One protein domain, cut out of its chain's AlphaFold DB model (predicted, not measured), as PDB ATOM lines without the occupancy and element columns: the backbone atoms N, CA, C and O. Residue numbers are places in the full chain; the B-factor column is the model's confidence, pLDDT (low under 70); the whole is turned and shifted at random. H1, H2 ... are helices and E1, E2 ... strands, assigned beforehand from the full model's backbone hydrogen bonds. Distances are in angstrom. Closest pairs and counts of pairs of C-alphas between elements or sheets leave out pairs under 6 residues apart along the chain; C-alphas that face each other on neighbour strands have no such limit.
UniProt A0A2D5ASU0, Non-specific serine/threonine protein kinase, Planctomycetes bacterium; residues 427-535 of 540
ATOM      1  N   GLY A 427     -37.395 -48.517 -35.634       88.88
ATOM      2  CA  GLY A 427     -38.202 -47.644 -34.766       88.88
ATOM      3  C   GLY A 427     -37.680 -46.220 -34.573       88.88
ATOM      4  O   GLY A 427     -36.754 -45.801 -35.253       88.88
ATOM      5  N   ASP A 428     -38.267 -45.458 -33.640       88.44
ATOM      6  CA  ASP A 428     -37.830 -44.076 -33.346       88.44
ATOM      7  C   ASP A 428     -36.346 -44.036 -32.935       88.44
ATOM      8  O   ASP A 428     -35.585 -43.191 -33.409       88.44
ATOM      9  N   LEU A 429     -35.943 -44.983 -32.079       92.00
ATOM     10  CA  LEU A 429     -34.566 -45.236 -31.670       92.00
ATOM     11  C   LEU A 429     -34.240 -46.726 -31.861       92.00
ATOM     12  O   LEU A 429     -34.844 -47.570 -31.199       92.00
ATOM     13  N   ALA A 430     -33.296 -47.065 -32.739       94.69
ATOM     14  CA  ALA A 430     -32.985 -48.449 -33.111       94.69
ATOM     15  C   ALA A 430     -31.519 -48.827 -32.826       94.69
ATOM     16  O   ALA A 430     -30.612 -48.092 -33.206       94.69
ATOM     17  N   TYR A 431     -31.294 -49.995 -32.206       95.62
ATOM     18  CA  TYR A 431     -29.968 -50.547 -31.895       95.62
ATOM     19  C   TYR A 431     -29.786 -51.988 -32.395       95.62
ATOM     20  O   TYR A 431     -30.622 -52.848 -32.096       95.62
ATOM     21  N   GLY A 432     -28.648 -52.277 -33.037       94.19
ATOM     22  CA  GLY A 432     -28.177 -53.649 -33.257       94.19
ATOM     23  C   GLY A 432     -27.423 -53.885 -34.565       94.19
ATOM     24  O   GLY A 432     -26.475 -53.172 -34.863       94.19
ATOM     25  N   GLY A 433     -27.775 -54.936 -35.309       92.88
ATOM     26  CA  GLY A 433     -27.058 -55.312 -36.535       92.88
ATOM     27  C   GLY A 433     -27.407 -54.386 -37.700       92.88
ATOM     28  O   GLY A 433     -26.626 -53.517 -38.074       92.88
ATOM     29  N   ILE A 434     -28.607 -54.565 -38.243       94.44
ATOM     30  CA  ILE A 434     -29.222 -53.732 -39.276       94.44
ATOM     31  C   ILE A 434     -30.306 -52.890 -38.607       94.44
ATOM     32  O   ILE A 434     -31.221 -53.433 -37.984       94.44
ATOM     33  N   THR A 435     -30.214 -51.568 -38.724       95.31
ATOM     34  CA  THR A 435     -31.102 -50.641 -38.010       95.31
ATOM     35  C   THR A 435     -31.737 -49.613 -38.936       95.31
ATOM     36  O   THR A 435     -31.065 -49.076 -39.811       95.31
ATOM     37  N   VAL A 436     -33.029 -49.334 -38.736       91.62
ATOM     38  CA  VAL A 436     -33.790 -48.335 -39.502       91.62
ATOM     39  C   VAL A 436     -34.602 -47.459 -38.549       91.62
ATOM     40  O   VAL A 436     -35.377 -47.985 -37.751       91.62
ATOM     41  N   GLY A 437     -34.468 -46.132 -38.603       89.06
ATOM     42  CA  GLY A 437     -35.196 -45.300 -37.646       89.06
ATOM     43  C   GLY A 437     -35.013 -43.794 -37.718       89.06
ATOM     44  O   GLY A 437     -34.356 -43.262 -38.603       89.06
ATOM     45  N   GLY A 438     -35.585 -43.088 -36.741       86.94
ATOM     46  CA  GLY A 438     -35.290 -41.667 -36.533       86.94
ATOM     47  C   GLY A 438     -33.836 -41.480 -36.101       86.94
ATOM     48  O   GLY A 438     -33.080 -40.766 -36.757       86.94
ATOM     49  N   ILE A 439     -33.443 -42.190 -35.040       93.25
ATOM     50  CA  ILE A 439     -32.061 -42.349 -34.589       93.25
ATOM     51  C   ILE A 439     -31.689 -43.833 -34.673       93.25
ATOM     52  O   ILE A 439     -32.363 -44.680 -34.086       93.25
ATOM     53  N   SER A 440     -30.619 -44.161 -35.389       95.38
ATOM     54  CA  SER A 440     -30.198 -45.545 -35.640       95.38
ATOM     55  C   SER A 440     -28.728 -45.760 -35.277       95.38
ATOM     56  O   SER A 440     -27.880 -44.933 -35.605       95.38
ATOM     57  N   VAL A 441     -28.425 -46.852 -34.572       96.06
ATOM     58  CA  VAL A 441     -27.061 -47.223 -34.167       96.06
ATOM     59  C   VAL A 441     -26.836 -48.710 -34.428       96.06
ATOM     60  O   VAL A 441     -27.467 -49.558 -33.790       96.06
ATOM     61  N   GLY A 442     -25.916 -49.056 -35.326       94.62
ATOM     62  CA  GLY A 442     -25.666 -50.464 -35.621       94.62
ATOM     63  C   GLY A 442     -24.476 -50.759 -36.518       94.62
ATOM     64  O   GLY A 442     -23.677 -49.886 -36.834       94.62
ATOM     65  N   LEU A 443     -24.351 -52.019 -36.936       93.81
ATOM     66  CA  LEU A 443     -23.348 -52.423 -37.925       93.81
ATOM     67  C   LEU A 443     -23.648 -51.767 -39.286       93.81
ATOM     68  O   LEU A 443     -22.751 -51.206 -39.915       93.81
ATOM     69  N   PHE A 444     -24.929 -51.782 -39.665       95.38
ATOM     70  CA  PHE A 444     -25.521 -51.087 -40.806       95.38
ATOM     71  C   PHE A 444     -26.678 -50.213 -40.296       95.38
ATOM     72  O   PHE A 444     -27.651 -50.733 -39.740       95.38
ATOM     73  N   ALA A 445     -26.579 -48.893 -40.448       94.25
ATOM     74  CA  ALA A 445     -27.547 -47.943 -39.895       94.25
ATOM     75  C   ALA A 445     -28.218 -47.094 -40.981       94.25
ATOM     76  O   ALA A 445     -27.549 -46.580 -41.873       94.25
ATOM     77  N   HIS A 446     -29.538 -46.929 -40.902       94.69
ATOM     78  CA  HIS A 446     -30.313 -46.079 -41.802       94.69
ATOM     79  C   HIS A 446     -31.289 -45.200 -41.015       94.69
ATOM     80  O   HIS A 446     -32.106 -45.712 -40.248       94.69
ATOM     81  N   GLY A 447     -31.256 -43.880 -41.189       90.00
ATOM     82  CA  GLY A 447     -32.191 -43.026 -40.461       90.00
ATOM     83  C   GLY A 447     -32.029 -41.525 -40.621       90.00
ATOM     84  O   GLY A 447     -31.220 -41.049 -41.398       90.00
ATOM     85  N   GLY A 448     -32.800 -40.748 -39.861       87.38
ATOM     86  CA  GLY A 448     -32.609 -39.294 -39.808       87.38
ATOM     87  C   GLY A 448     -31.225 -38.933 -39.257       87.38
ATOM     88  O   GLY A 448     -30.484 -38.174 -39.878       87.38
ATOM     89  N   VAL A 449     -30.868 -39.545 -38.126       94.44
ATOM     90  CA  VAL A 449     -29.526 -39.547 -37.533       94.44
ATOM     91  C   VAL A 449     -29.055 -40.996 -37.435       94.44
ATOM     92  O   VAL A 449     -29.731 -41.829 -36.826       94.44
ATOM     93  N   SER A 450     -27.914 -41.325 -38.027       95.06
ATOM     94  CA  SER A 450     -27.438 -42.705 -38.117       95.06
ATOM     95  C   SER A 450     -25.958 -42.833 -37.759       95.06
ATOM     96  O   SER A 450     -25.109 -42.102 -38.269       95.06
ATOM     97  N   LEU A 451     -25.638 -43.797 -36.893       96.06
ATOM     98  CA  LEU A 451     -24.278 -44.168 -36.500       96.06
ATOM     99  C   LEU A 451     -24.034 -45.640 -36.850       96.06
ATOM    100  O   LEU A 451     -24.502 -46.550 -36.163       96.06
ATOM    101  N   GLY A 452     -23.321 -45.860 -37.948       93.50
ATOM    102  CA  GLY A 452     -22.957 -47.174 -38.457       93.50
ATOM    103  C   GLY A 452     -21.526 -47.549 -38.091       93.50
ATOM    104  O   GLY A 452     -20.654 -46.693 -38.053       93.50
ATOM    105  N   LEU A 453     -21.231 -48.827 -37.875       92.88
ATOM    106  CA  LEU A 453     -19.837 -49.273 -37.825       92.88
ATOM    107  C   LEU A 453     -19.289 -49.469 -39.248       92.88
ATOM    108  O   LEU A 453     -18.294 -48.849 -39.613       92.88
ATOM    109  N   LEU A 454     -19.967 -50.283 -40.068       91.81
ATOM    110  CA  LEU A 454     -19.574 -50.546 -41.458       91.81
ATOM    111  C   LEU A 454     -20.210 -49.561 -42.430       91.81
ATOM    112  O   LEU A 454     -19.527 -49.066 -43.326       91.81
ATOM    113  N   SER A 455     -21.505 -49.275 -42.264       92.31
ATOM    114  CA  SER A 455     -22.163 -48.269 -43.097       92.31
ATOM    115  C   SER A 455     -23.310 -47.533 -42.418       92.31
ATOM    116  O   SER A 455     -23.973 -48.066 -41.523       92.31
ATOM    117  N   SER A 456     -23.532 -46.295 -42.859       92.88
ATOM    118  CA  SER A 456     -24.539 -45.384 -42.326       92.88
ATOM    119  C   SER A 456     -25.181 -44.560 -43.442       92.88
ATOM    120  O   SER A 456     -24.477 -43.985 -44.266       92.88
ATOM    121  N   PHE A 457     -26.509 -44.472 -43.462       92.69
ATOM    122  CA  PHE A 457     -27.273 -43.745 -44.477       92.69
ATOM    123  C   PHE A 457     -28.319 -42.842 -43.823       92.69
ATOM    124  O   PHE A 457     -29.124 -43.334 -43.032       92.69
ATOM    125  N   GLY A 458     -28.373 -41.552 -44.160       90.06
ATOM    126  CA  GLY A 458     -29.320 -40.686 -43.462       90.06
ATOM    127  C   GLY A 458     -29.279 -39.190 -43.721       90.06
ATOM    128  O   GLY A 458     -28.611 -38.707 -44.621       90.06
ATOM    129  N   GLY A 459     -30.002 -38.425 -42.902       87.25
ATOM    130  CA  GLY A 459     -29.857 -36.966 -42.877       87.25
ATOM    131  C   GLY A 459     -28.480 -36.570 -42.340       87.25
ATOM    132  O   GLY A 459     -27.719 -35.890 -43.023       87.25
ATOM    133  N   LEU A 460     -28.149 -37.068 -41.145       94.44
ATOM    134  CA  LEU A 460     -26.826 -37.012 -40.527       94.44
ATOM    135  C   LEU A 460     -26.290 -38.439 -40.373       94.44
ATOM    136  O   LEU A 460     -26.773 -39.184 -39.523       94.44
ATOM    137  N   ALA A 461     -25.301 -38.809 -41.181       95.31
ATOM    138  CA  ALA A 461     -24.760 -40.162 -41.242       95.31
ATOM    139  C   ALA A 461     -23.291 -40.200 -40.808       95.31
ATOM    140  O   ALA A 461     -22.444 -39.546 -41.407       95.31
ATOM    141  N   VAL A 462     -22.972 -41.000 -39.791       95.50
ATOM    142  CA  VAL A 462     -21.598 -41.251 -39.335       95.50
ATOM    143  C   VAL A 462     -21.280 -42.738 -39.460       95.50
ATOM    144  O   VAL A 462     -22.064 -43.557 -38.981       95.50
ATOM    145  N   ALA A 463     -20.158 -43.103 -40.081       94.81
ATOM    146  CA  ALA A 463     -19.657 -44.477 -40.117       94.81
ATOM    147  C   ALA A 463     -18.128 -44.559 -40.096       94.81
ATOM    148  O   ALA A 463     -17.472 -43.645 -40.570       94.81
ATOM    149  N   LEU A 464     -17.537 -45.660 -39.612       91.00
ATOM    150  CA  LEU A 464     -16.095 -45.884 -39.821       91.00
ATOM    151  C   LEU A 464     -15.800 -46.265 -41.276       91.00
ATOM    152  O   LEU A 464     -14.822 -45.793 -41.848       91.00
ATOM    153  N   GLY A 465     -16.661 -47.094 -41.873       91.19
ATOM    154  CA  GLY A 465     -16.600 -47.455 -43.288       91.19
ATOM    155  C   GLY A 465     -17.262 -46.405 -44.179       91.19
ATOM    156  O   GLY A 465     -16.695 -45.345 -44.433       91.19
ATOM    157  N   TRP A 466     -18.464 -46.709 -44.670       94.38
ATOM    158  CA  TRP A 466     -19.163 -45.888 -45.662       94.38
ATOM    159  C   TRP A 466     -20.337 -45.100 -45.065       94.38
ATOM    160  O   TRP A 466     -21.275 -45.682 -44.529       94.38
ATOM    161  N   ALA A 467     -20.326 -43.775 -45.186       94.88
ATOM    162  CA  ALA A 467     -21.435 -42.904 -44.815       94.88
ATOM    163  C   ALA A 467     -22.042 -42.210 -46.045       94.88
ATOM    164  O   ALA A 467     -21.307 -41.682 -46.878       94.88
ATOM    165  N   ALA A 468     -23.370 -42.141 -46.153       94.50
ATOM    166  CA  ALA A 468     -24.027 -41.336 -47.181       94.50
ATOM    167  C   ALA A 468     -25.253 -40.578 -46.656       94.50
ATOM    168  O   ALA A 468     -26.066 -41.133 -45.917       94.50
ATOM    169  N   GLY A 469     -25.415 -39.306 -47.024       92.31
ATOM    170  CA  GLY A 469     -26.496 -38.504 -46.465       92.31
ATOM    171  C   GLY A 469     -26.514 -37.023 -46.810       92.31
ATOM    172  O   GLY A 469     -25.809 -36.568 -47.699       92.31
ATOM    173  N   GLY A 470     -27.317 -36.241 -46.086       89.56
ATOM    174  CA  GLY A 470     -27.249 -34.777 -46.162       89.56
ATOM    175  C   GLY A 470     -25.898 -34.268 -45.651       89.56
ATOM    176  O   GLY A 470     -25.169 -33.592 -46.376       89.56
ATOM    177  N   CYS A 471     -25.547 -34.684 -44.433       95.88
ATOM    178  CA  CYS A 471     -24.234 -34.525 -43.818       95.88
ATOM    179  C   CYS A 471     -23.652 -35.912 -43.513       95.88
ATOM    180  O   CYS A 471     -24.253 -36.670 -42.751       95.88
ATOM    181  N   ALA A 472     -22.496 -36.245 -44.086       96.25
ATOM    182  CA  ALA A 472     -21.869 -37.557 -43.960       96.25
ATOM    183  C   ALA A 472     -20.448 -37.458 -43.379       96.25
ATOM    184  O   ALA A 472     -19.659 -36.627 -43.819       96.25
ATOM    185  N   LEU A 473     -20.109 -38.329 -42.428       96.50
ATOM    186  CA  LEU A 473     -18.765 -38.485 -41.867       96.50
ATOM    187  C   LEU A 473     -18.357 -39.960 -41.911       96.50
ATOM    188  O   LEU A 473     -19.007 -40.788 -41.274       96.50
ATOM    189  N   GLY A 474     -17.277 -40.299 -42.609       93.62
ATOM    190  CA  GLY A 474     -16.731 -41.655 -42.548       93.62
ATOM    191  C   GLY A 474     -15.507 -41.896 -43.410       93.62
ATOM    192  O   GLY A 474     -15.019 -40.973 -44.046       93.62
ATOM    193  N   GLY A 475     -14.986 -43.125 -43.432       91.94
ATOM    194  CA  GLY A 475     -13.849 -43.478 -44.288       91.94
ATOM    195  C   GLY A 475     -14.128 -43.138 -45.754       91.94
ATOM    196  O   GLY A 475     -13.375 -42.390 -46.371       91.94
ATOM    197  N   ILE A 476     -15.273 -43.595 -46.262       93.94
ATOM    198  CA  ILE A 476     -15.866 -43.142 -47.522       93.94
ATOM    199  C   ILE A 476     -17.137 -42.373 -47.170       93.94
ATOM    200  O   ILE A 476     -18.001 -42.904 -46.477       93.94
ATOM    201  N   SER A 477     -17.277 -41.135 -47.627       95.44
ATOM    202  CA  SER A 477     -18.424 -40.281 -47.314       95.44
ATOM    203  C   SER A 477     -19.033 -39.676 -48.576       95.44
ATOM    204  O   SER A 477     -18.308 -39.269 -49.479       95.44
ATOM    205  N   MET A 478     -20.364 -39.624 -48.658       95.56
ATOM    206  CA  MET A 478     -21.084 -39.039 -49.793       95.56
ATOM    207  C   MET A 478     -22.265 -38.183 -49.330       95.56
ATOM    208  O   MET A 478     -23.102 -38.660 -48.570       95.56
ATOM    209  N   GLY A 479     -22.387 -36.937 -49.784       93.56
ATOM    210  CA  GLY A 479     -23.522 -36.117 -49.370       93.56
ATOM    211  C   GLY A 479     -23.546 -34.674 -49.839       93.56
ATOM    212  O   GLY A 479     -22.783 -34.264 -50.703       93.56
ATOM    213  N   GLY A 480     -24.433 -33.873 -49.249       91.38
ATOM    214  CA  GLY A 480     -24.386 -32.418 -49.416       91.38
ATOM    215  C   GLY A 480     -23.114 -31.845 -48.789       91.38
ATOM    216  O   GLY A 480     -22.363 -31.132 -49.449       91.38
ATOM    217  N   VAL A 481     -22.850 -32.235 -47.540       96.44
ATOM    218  CA  VAL A 481     -21.595 -31.997 -46.818       96.44
ATOM    219  C   VAL A 481     -20.996 -33.347 -46.440       96.44
ATOM    220  O   VAL A 481     -21.642 -34.140 -45.758       96.44
ATOM    221  N   SER A 482     -19.770 -33.623 -46.863       96.19
ATOM    222  CA  SER A 482     -19.107 -34.911 -46.649       96.19
ATOM    223  C   SER A 482     -17.706 -34.718 -46.080       96.19
ATOM    224  O   SER A 482     -16.927 -33.931 -46.621       96.19
ATOM    225  N   ILE A 483     -17.382 -35.447 -45.012       96.19
ATOM    226  CA  ILE A 483     -16.067 -35.458 -44.371       96.19
ATOM    227  C   ILE A 483     -15.552 -36.895 -44.321       96.19
ATOM    228  O   ILE A 483     -16.235 -37.781 -43.804       96.19
ATOM    229  N   GLY A 484     -14.341 -37.147 -44.809       93.88
ATOM    230  CA  GLY A 484     -13.809 -38.503 -44.791       93.88
ATOM    231  C   GLY A 484     -12.386 -38.666 -45.279       93.88
ATOM    232  O   GLY A 484     -11.714 -37.693 -45.597       93.88
ATOM    233  N   TYR A 485     -11.915 -39.911 -45.358       93.06
ATOM    234  CA  TYR A 485     -10.690 -40.184 -46.114       93.06
ATOM    235  C   TYR A 485     -10.959 -39.932 -47.600       93.06
ATOM    236  O   TYR A 485     -10.249 -39.158 -48.235       93.06
ATOM    237  N   LEU A 486     -12.060 -40.499 -48.095       94.19
ATOM    238  CA  LEU A 486     -12.635 -40.228 -49.401       94.19
ATOM    239  C   LEU A 486     -13.990 -39.531 -49.231       94.19
ATOM    240  O   LEU A 486     -14.896 -40.079 -48.602       94.19
ATOM    241  N   ALA A 487     -14.138 -38.327 -49.775       95.88
ATOM    242  CA  ALA A 487     -15.332 -37.502 -49.607       95.88
ATOM    243  C   ALA A 487     -15.914 -37.064 -50.957       95.88
ATOM    244  O   ALA A 487     -15.194 -36.515 -51.785       95.88
ATOM    245  N   PHE A 488     -17.217 -37.275 -51.156       95.81
ATOM    246  CA  PHE A 488     -17.964 -36.897 -52.357       95.81
ATOM    247  C   PHE A 488     -19.134 -35.981 -52.005       95.81
ATOM    248  O   PHE A 488     -20.003 -36.377 -51.225       95.81
ATOM    249  N   GLY A 489     -19.249 -34.803 -52.618       94.38
ATOM    250  CA  GLY A 489     -20.420 -33.983 -52.329       94.38
ATOM    251  C   GLY A 489     -20.470 -32.571 -52.876       94.38
ATOM    252  O   GLY A 489     -19.655 -32.154 -53.689       94.38
ATOM    253  N   GLY A 490     -21.449 -31.806 -52.393       92.25
ATOM    254  CA  GLY A 490     -21.481 -30.359 -52.615       92.25
ATOM    255  C   GLY A 490     -20.284 -29.684 -51.947       92.25
ATOM    256  O   GLY A 490     -19.555 -28.937 -52.592       92.25
ATOM    257  N   VAL A 491     -20.046 -30.020 -50.677       96.44
ATOM    258  CA  VAL A 491     -18.860 -29.652 -49.897       96.44
ATOM    259  C   VAL A 491     -18.169 -30.929 -49.429       96.44
ATOM    260  O   VAL A 491     -18.724 -31.669 -48.618       96.44
ATOM    261  N   ALA A 492     -16.960 -31.182 -49.920       96.69
ATOM    262  CA  ALA A 492     -16.174 -32.372 -49.623       96.69
ATOM    263  C   ALA A 492     -14.858 -32.006 -48.925       96.69
ATOM    264  O   ALA A 492     -14.053 -31.240 -49.457       96.69
ATOM    265  N   LEU A 493     -14.636 -32.568 -47.734       96.50
ATOM    266  CA  LEU A 493     -13.431 -32.368 -46.927       96.50
ATOM    267  C   LEU A 493     -12.780 -33.725 -46.646       96.50
ATOM    268  O   LEU A 493     -13.400 -34.590 -46.029       96.50
ATOM    269  N   GLY A 494     -11.535 -33.930 -47.063       94.56
ATOM    270  CA  GLY A 494     -10.897 -35.223 -46.838       94.56
ATOM    271  C   GLY A 494      -9.464 -35.350 -47.316       94.56
ATOM    272  O   GLY A 494      -8.839 -34.368 -47.694       94.56
ATOM    273  N   HIS A 495      -8.927 -36.571 -47.297       93.56
ATOM    274  CA  HIS A 495      -7.636 -36.843 -47.933       93.56
ATOM    275  C   HIS A 495      -7.768 -36.742 -49.457       93.56
ATOM    276  O   HIS A 495      -6.996 -36.026 -50.095       93.56
ATOM    277  N   ALA A 496      -8.800 -37.400 -49.986       94.88
ATOM    278  CA  ALA A 496      -9.273 -37.320 -51.355       94.88
ATOM    279  C   ALA A 496     -10.703 -36.755 -51.362       94.88
ATOM    280  O   ALA A 496     -11.620 -37.350 -50.794       94.88
ATOM    281  N   ALA A 497     -10.893 -35.587 -51.969       96.12
ATOM    282  CA  ALA A 497     -12.165 -34.871 -51.973       96.12
ATOM    283  C   ALA A 497     -12.631 -34.587 -53.405       96.12
ATOM    284  O   ALA A 497     -11.897 -33.982 -54.184       96.12
ATOM    285  N   LEU A 498     -13.864 -34.983 -53.725       95.38
ATOM    286  CA  LEU A 498     -14.512 -34.750 -55.011       95.38
ATOM    287  C   LEU A 498     -15.815 -33.964 -54.818       95.38
ATOM    288  O   LEU A 498     -16.706 -34.420 -54.098       95.38
ATOM    289  N   GLY A 499     -15.980 -32.809 -55.462       93.50
ATOM    290  CA  GLY A 499     -17.222 -32.063 -55.263       93.50
ATOM    291  C   GLY A 499     -17.337 -30.678 -55.874       93.50
ATOM    292  O   GLY A 499     -16.525 -30.256 -56.689       93.50
ATOM    293  N   GLY A 500     -18.369 -29.946 -55.453       91.06
ATOM    294  CA  GLY A 500     -18.514 -28.527 -55.788       91.06
ATOM    295  C   GLY A 500     -17.407 -27.698 -55.134       91.06
ATOM    296  O   GLY A 500     -16.646 -27.030 -55.824       91.06
ATOM    297  N   ILE A 501     -17.290 -27.808 -53.811       94.56
ATOM    298  CA  ILE A 501     -16.209 -27.257 -52.990       94.56
ATOM    299  C   ILE A 501     -15.421 -28.438 -52.423       94.56
ATOM    300  O   ILE A 501     -15.925 -29.150 -51.556       94.56
ATOM    301  N   ALA A 502     -14.196 -28.650 -52.896       95.88
ATOM    302  CA  ALA A 502     -13.343 -29.760 -52.474       95.88
ATOM    303  C   ALA A 502     -12.097 -29.243 -51.739       95.88
ATOM    304  O   ALA A 502     -11.394 -28.360 -52.239       95.88
ATOM    305  N   ARG A 503     -11.811 -29.770 -50.545       96.44
ATOM    306  CA  ARG A 503     -10.584 -29.471 -49.787       96.44
ATOM    307  C   ARG A 503      -9.928 -30.765 -49.327       96.44
ATOM    308  O   ARG A 503     -10.555 -31.559 -48.628       96.44
ATOM    309  N   GLY A 504      -8.667 -30.955 -49.692       94.31
ATOM    310  CA  GLY A 504      -7.921 -32.155 -49.333       94.31
ATOM    311  C   GLY A 504      -6.514 -32.178 -49.896       94.31
ATOM    312  O   GLY A 504      -6.111 -31.243 -50.579       94.31
ATOM    313  N   LYS A 505      -5.755 -33.247 -49.628       93.56
ATOM    314  CA  LYS A 505      -4.445 -33.442 -50.269       93.56
ATOM    315  C   LYS A 505      -4.630 -33.621 -51.779       93.56
ATOM    316  O   LYS A 505      -3.981 -32.933 -52.562       93.56
ATOM    317  N   TYR A 506      -5.585 -34.475 -52.141       95.19
ATOM    318  CA  TYR A 506      -6.085 -34.682 -53.493       95.19
ATOM    319  C   TYR A 506      -7.484 -34.075 -53.586       95.19
ATOM    320  O   TYR A 506      -8.405 -34.518 -52.899       95.19
ATOM    321  N   ALA A 507      -7.658 -33.035 -54.398       95.62
ATOM    322  CA  ALA A 507      -8.936 -32.336 -54.512       95.62
ATOM    323  C   ALA A 507      -9.350 -32.216 -55.977       95.62
ATOM    324  O   ALA A 507      -8.569 -31.760 -56.806       95.62
ATOM    325  N   MET A 508     -10.579 -32.604 -56.302       93.88
ATOM    326  CA  MET A 508     -11.102 -32.498 -57.658       93.88
ATOM    327  C   MET A 508     -12.529 -31.944 -57.652       93.88
ATOM    328  O   MET A 508     -13.375 -32.378 -56.872       93.88
ATOM    329  N   GLY A 509     -12.810 -30.936 -58.478       92.25
ATOM    330  CA  GLY A 509     -14.086 -30.229 -58.386       92.25
ATOM    331  C   GLY A 509     -14.120 -28.825 -58.977       92.25
ATOM    332  O   GLY A 509     -13.149 -28.368 -59.572       92.25
ATOM    333  N   GLY A 510     -15.244 -28.132 -58.773       88.62
ATOM    334  CA  GLY A 510     -15.442 -26.761 -59.264       88.62
ATOM    335  C   GLY A 510     -14.552 -25.736 -58.551       88.62
ATOM    336  O   GLY A 510     -13.815 -24.990 -59.189       88.62
ATOM    337  N   ASP A 511     -14.588 -25.730 -57.217       92.81
ATOM    338  CA  ASP A 511     -13.686 -24.982 -56.338       92.81
ATOM    339  C   ASP A 511     -12.869 -25.976 -55.505       92.81
ATOM    340  O   ASP A 511     -13.253 -26.350 -54.393       92.81
ATOM    341  N   ALA A 512     -11.751 -26.443 -56.059       93.19
ATOM    342  CA  ALA A 512     -10.865 -27.413 -55.427       93.19
ATOM    343  C   ALA A 512      -9.580 -26.748 -54.899       93.19
ATOM    344  O   ALA A 512      -8.931 -25.980 -55.608       93.19
ATOM    345  N   GLN A 513      -9.187 -27.052 -53.655       93.06
ATOM    346  CA  GLN A 513      -7.910 -26.610 -53.074       93.06
ATOM    347  C   GLN A 513      -7.200 -27.775 -52.382       93.06
ATOM    348  O   GLN A 513      -7.809 -28.502 -51.593       93.06
ATOM    349  N   GLY A 514      -5.907 -27.915 -52.669       91.75
ATOM    350  CA  GLY A 514      -5.078 -29.020 -52.208       91.75
ATOM    351  C   GLY A 514      -3.655 -28.966 -52.752       91.75
ATOM    352  O   GLY A 514      -3.256 -27.980 -53.378       91.75
ATOM    353  N   GLU A 515      -2.908 -30.041 -52.505       91.69
ATOM    354  CA  GLU A 515      -1.562 -30.253 -53.049       91.69
ATOM    355  C   GLU A 515      -1.638 -30.723 -54.508       91.69
ATOM    356  O   GLU A 515      -0.928 -30.190 -55.355       91.69
ATOM    357  N   PHE A 516      -2.572 -31.634 -54.801       93.19
ATOM    358  CA  PHE A 516      -2.838 -32.178 -56.133       93.19
ATOM    359  C   PHE A 516      -4.281 -31.870 -56.544       93.19
ATOM    360  O   PHE A 516      -5.230 -32.492 -56.046       93.19
ATOM    361  N   VAL A 517      -4.460 -30.875 -57.418       93.06
ATOM    362  CA  VAL A 517      -5.780 -30.335 -57.772       93.06
ATOM    363  C   VAL A 517      -6.168 -30.637 -59.220       93.06
ATOM    364  O   VAL A 517      -5.362 -30.449 -60.127       93.06
ATOM    365  N   ILE A 518      -7.430 -31.030 -59.442       91.56
ATOM    366  CA  ILE A 518      -8.077 -31.060 -60.767       91.56
ATOM    367  C   ILE A 518      -9.358 -30.213 -60.731       91.56
ATOM    368  O   ILE A 518     -10.322 -30.531 -60.040       91.56
ATOM    369  N   SER A 519      -9.385 -29.123 -61.487       90.62
ATOM    370  CA  SER A 519     -10.514 -28.193 -61.610       90.62
ATOM    371  C   SER A 519     -10.470 -27.486 -62.963       90.62
ATOM    372  O   SER A 519      -9.427 -27.479 -63.616       90.62
ATOM    373  N   ASP A 520     -11.543 -26.785 -63.333       84.94
ATOM    374  CA  ASP A 520     -11.603 -25.999 -64.579       84.94
ATOM    375  C   ASP A 520     -10.499 -24.931 -64.690       84.94
ATOM    376  O   ASP A 520     -10.204 -24.439 -65.778       84.94
ATOM    377  N   ARG A 521      -9.905 -24.525 -63.560       85.00
ATOM    378  CA  ARG A 521      -8.906 -23.446 -63.486       85.00
ATOM    379  C   ARG A 521      -7.488 -23.930 -63.190       85.00
ATOM    380  O   ARG A 521      -6.555 -23.140 -63.313       85.00
ATOM    381  N   ARG A 522      -7.324 -25.175 -62.740       84.25
ATOM    382  CA  ARG A 522      -6.049 -25.724 -62.262       84.25
ATOM    383  C   ARG A 522      -6.067 -27.241 -62.364       84.25
ATOM    384  O   ARG A 522      -6.933 -27.870 -61.759       84.25
ATOM    385  N   GLN A 523      -5.091 -27.793 -63.072       90.00
ATOM    386  CA  GLN A 523      -4.886 -29.228 -63.206       90.00
ATOM    387  C   GLN A 523      -3.404 -29.543 -62.978       90.00
ATOM    388  O   GLN A 523      -2.580 -29.308 -63.856       90.00
ATOM    389  N   ASP A 524      -3.075 -30.033 -61.784       87.31
ATOM    390  CA  ASP A 524      -1.693 -30.327 -61.380       87.31
ATOM    391  C   ASP A 524      -1.244 -31.742 -61.781       87.31
ATOM    392  O   ASP A 524      -0.051 -32.002 -61.896       87.31
ATOM    393  N   VAL A 525      -2.203 -32.655 -61.959       89.56
ATOM    394  CA  VAL A 525      -1.998 -34.081 -62.257       89.56
ATOM    395  C   VAL A 525      -3.045 -34.571 -63.258       89.56
ATOM    396  O   VAL A 525      -4.118 -33.973 -63.415       89.56
ATOM    397  N   THR A 526      -2.755 -35.674 -63.942       90.81
ATOM    398  CA  THR A 526      -3.764 -36.409 -64.715       90.81
ATOM    399  C   THR A 526      -4.793 -37.061 -63.788       90.81
ATOM    400  O   THR A 526      -4.569 -37.229 -62.589       90.81
ATOM    401  N   VAL A 527      -5.950 -37.441 -64.337       87.50
ATOM    402  CA  VAL A 527      -6.982 -38.158 -63.569       87.50
ATOM    403  C   VAL A 527      -6.451 -39.505 -63.070       87.50
ATOM    404  O   VAL A 527      -6.732 -39.888 -61.938       87.50
ATOM    405  N   GLU A 528      -5.651 -40.196 -63.882       87.62
ATOM    406  CA  GLU A 528      -5.017 -41.470 -63.528       87.62
ATOM    407  C   GLU A 528      -4.046 -41.306 -62.352       87.62
ATOM    408  O   GLU A 528      -4.166 -42.007 -61.350       87.62
ATOM    409  N   GLU A 529      -3.150 -40.316 -62.416       89.25
ATOM    410  CA  GLU A 529      -2.223 -39.997 -61.320       89.25
ATOM    411  C   GLU A 529      -2.954 -39.553 -60.049       89.25
ATOM    412  O   GLU A 529      -2.524 -39.871 -58.939       89.25
ATOM    413  N   TRP A 530      -4.078 -38.844 -60.193       91.44
ATOM    414  CA  TRP A 530      -4.910 -38.447 -59.063       91.44
ATOM    415  C   TRP A 530      -5.496 -39.665 -58.349       91.44
ATOM    416  O   TRP A 530      -5.404 -39.746 -57.125       91.44
ATOM    417  N   TRP A 531      -6.055 -40.629 -59.091       86.94
ATOM    418  CA  TRP A 531      -6.573 -41.871 -58.510       86.94
ATOM    419  C   TRP A 531      -5.451 -42.717 -57.900       86.94
ATOM    420  O   TRP A 531      -5.572 -43.133 -56.750       86.94
ATOM    421  N   ALA A 532      -4.331 -42.899 -58.597       86.81
ATOM    422  CA  ALA A 532      -3.191 -43.641 -58.061       86.81
ATOM    423  C   ALA A 532      -2.654 -43.015 -56.757       86.81
ATOM    424  O   ALA A 532      -2.376 -43.711 -55.780       86.81
ATOM    425  N   GLY A 533      -2.559 -41.682 -56.700       84.88
ATOM    426  CA  GLY A 533      -2.072 -40.957 -55.529       84.88
ATOM    427  C   GLY A 533      -3.061 -40.918 -54.361       84.88
ATOM    428  O   GLY A 533      -2.647 -41.018 -53.200       84.88
ATOM    429  N   ALA A 534      -4.357 -40.773 -54.648       84.69
ATOM    430  CA  ALA A 534      -5.425 -40.771 -53.650       84.69
ATOM    431  C   ALA A 534      -5.625 -42.149 -52.995       84.69
ATOM    432  O   ALA A 534      -6.106 -42.224 -51.861       84.69
ATOM    433  N   PHE A 535      -5.237 -43.222 -53.691       82.69
ATOM    434  CA  PHE A 535      -5.417 -44.605 -53.258       82.69
ATOM    435  C   PHE A 535      -4.127 -45.419 -53.399       82.69
ATOM    436  O   PHE A 535      -4.092 -46.384 -54.156       82.69
TER     437      PHE A 535
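This is residues 427 to 535 of the 540 residues of the protein "Non-specific serine/threonine protein kinase" of Planctomycetes bacterium (UniProt A0A2D5ASU0). The chain is wound in stacked turns, a solenoid in which the long strands E1 and E2 coil along a rod, with E3 at its far end and the short helix H1 packed on the side near that end. The 109 printed residues run E1, E2, E3, H1, mostly strand; the sheet E1, E2, E3 is parallel. By its radius of gyration of the C-alphas, 15.0 A, it is compact, spanning 48 by 21 by 14 A.

E1, residues 427 to 463, bends by 172 degrees at 438. E2, residues 466 to 513, is its parallel neighbour; N 456 and O 466 are 2.9 A apart. E2 pairs staggered, with E3, residues 516 to 519, by N 507 and O 516, 3.0 A. H1, residues 527 to 534, is on the sheet at a height of 9.3 A; the C-alphas of Ala 496 and Ala 534, the closest of E2 and H1, are 5.7 A apart. In H1 every O i to N i+4 pair is within hydrogen-bond range.

E1 begins at C-alpha 427 (-38.202, -47.644, -34.766) and measures 19.6 A, E2 23.5 A, E3 10.2 A. H1, 10.4 A, ends at C-alpha 534 (-5.425, -40.771, -53.650).

The printed part has no cut, no link is long, and no printed residue is under 70 in pLDDT.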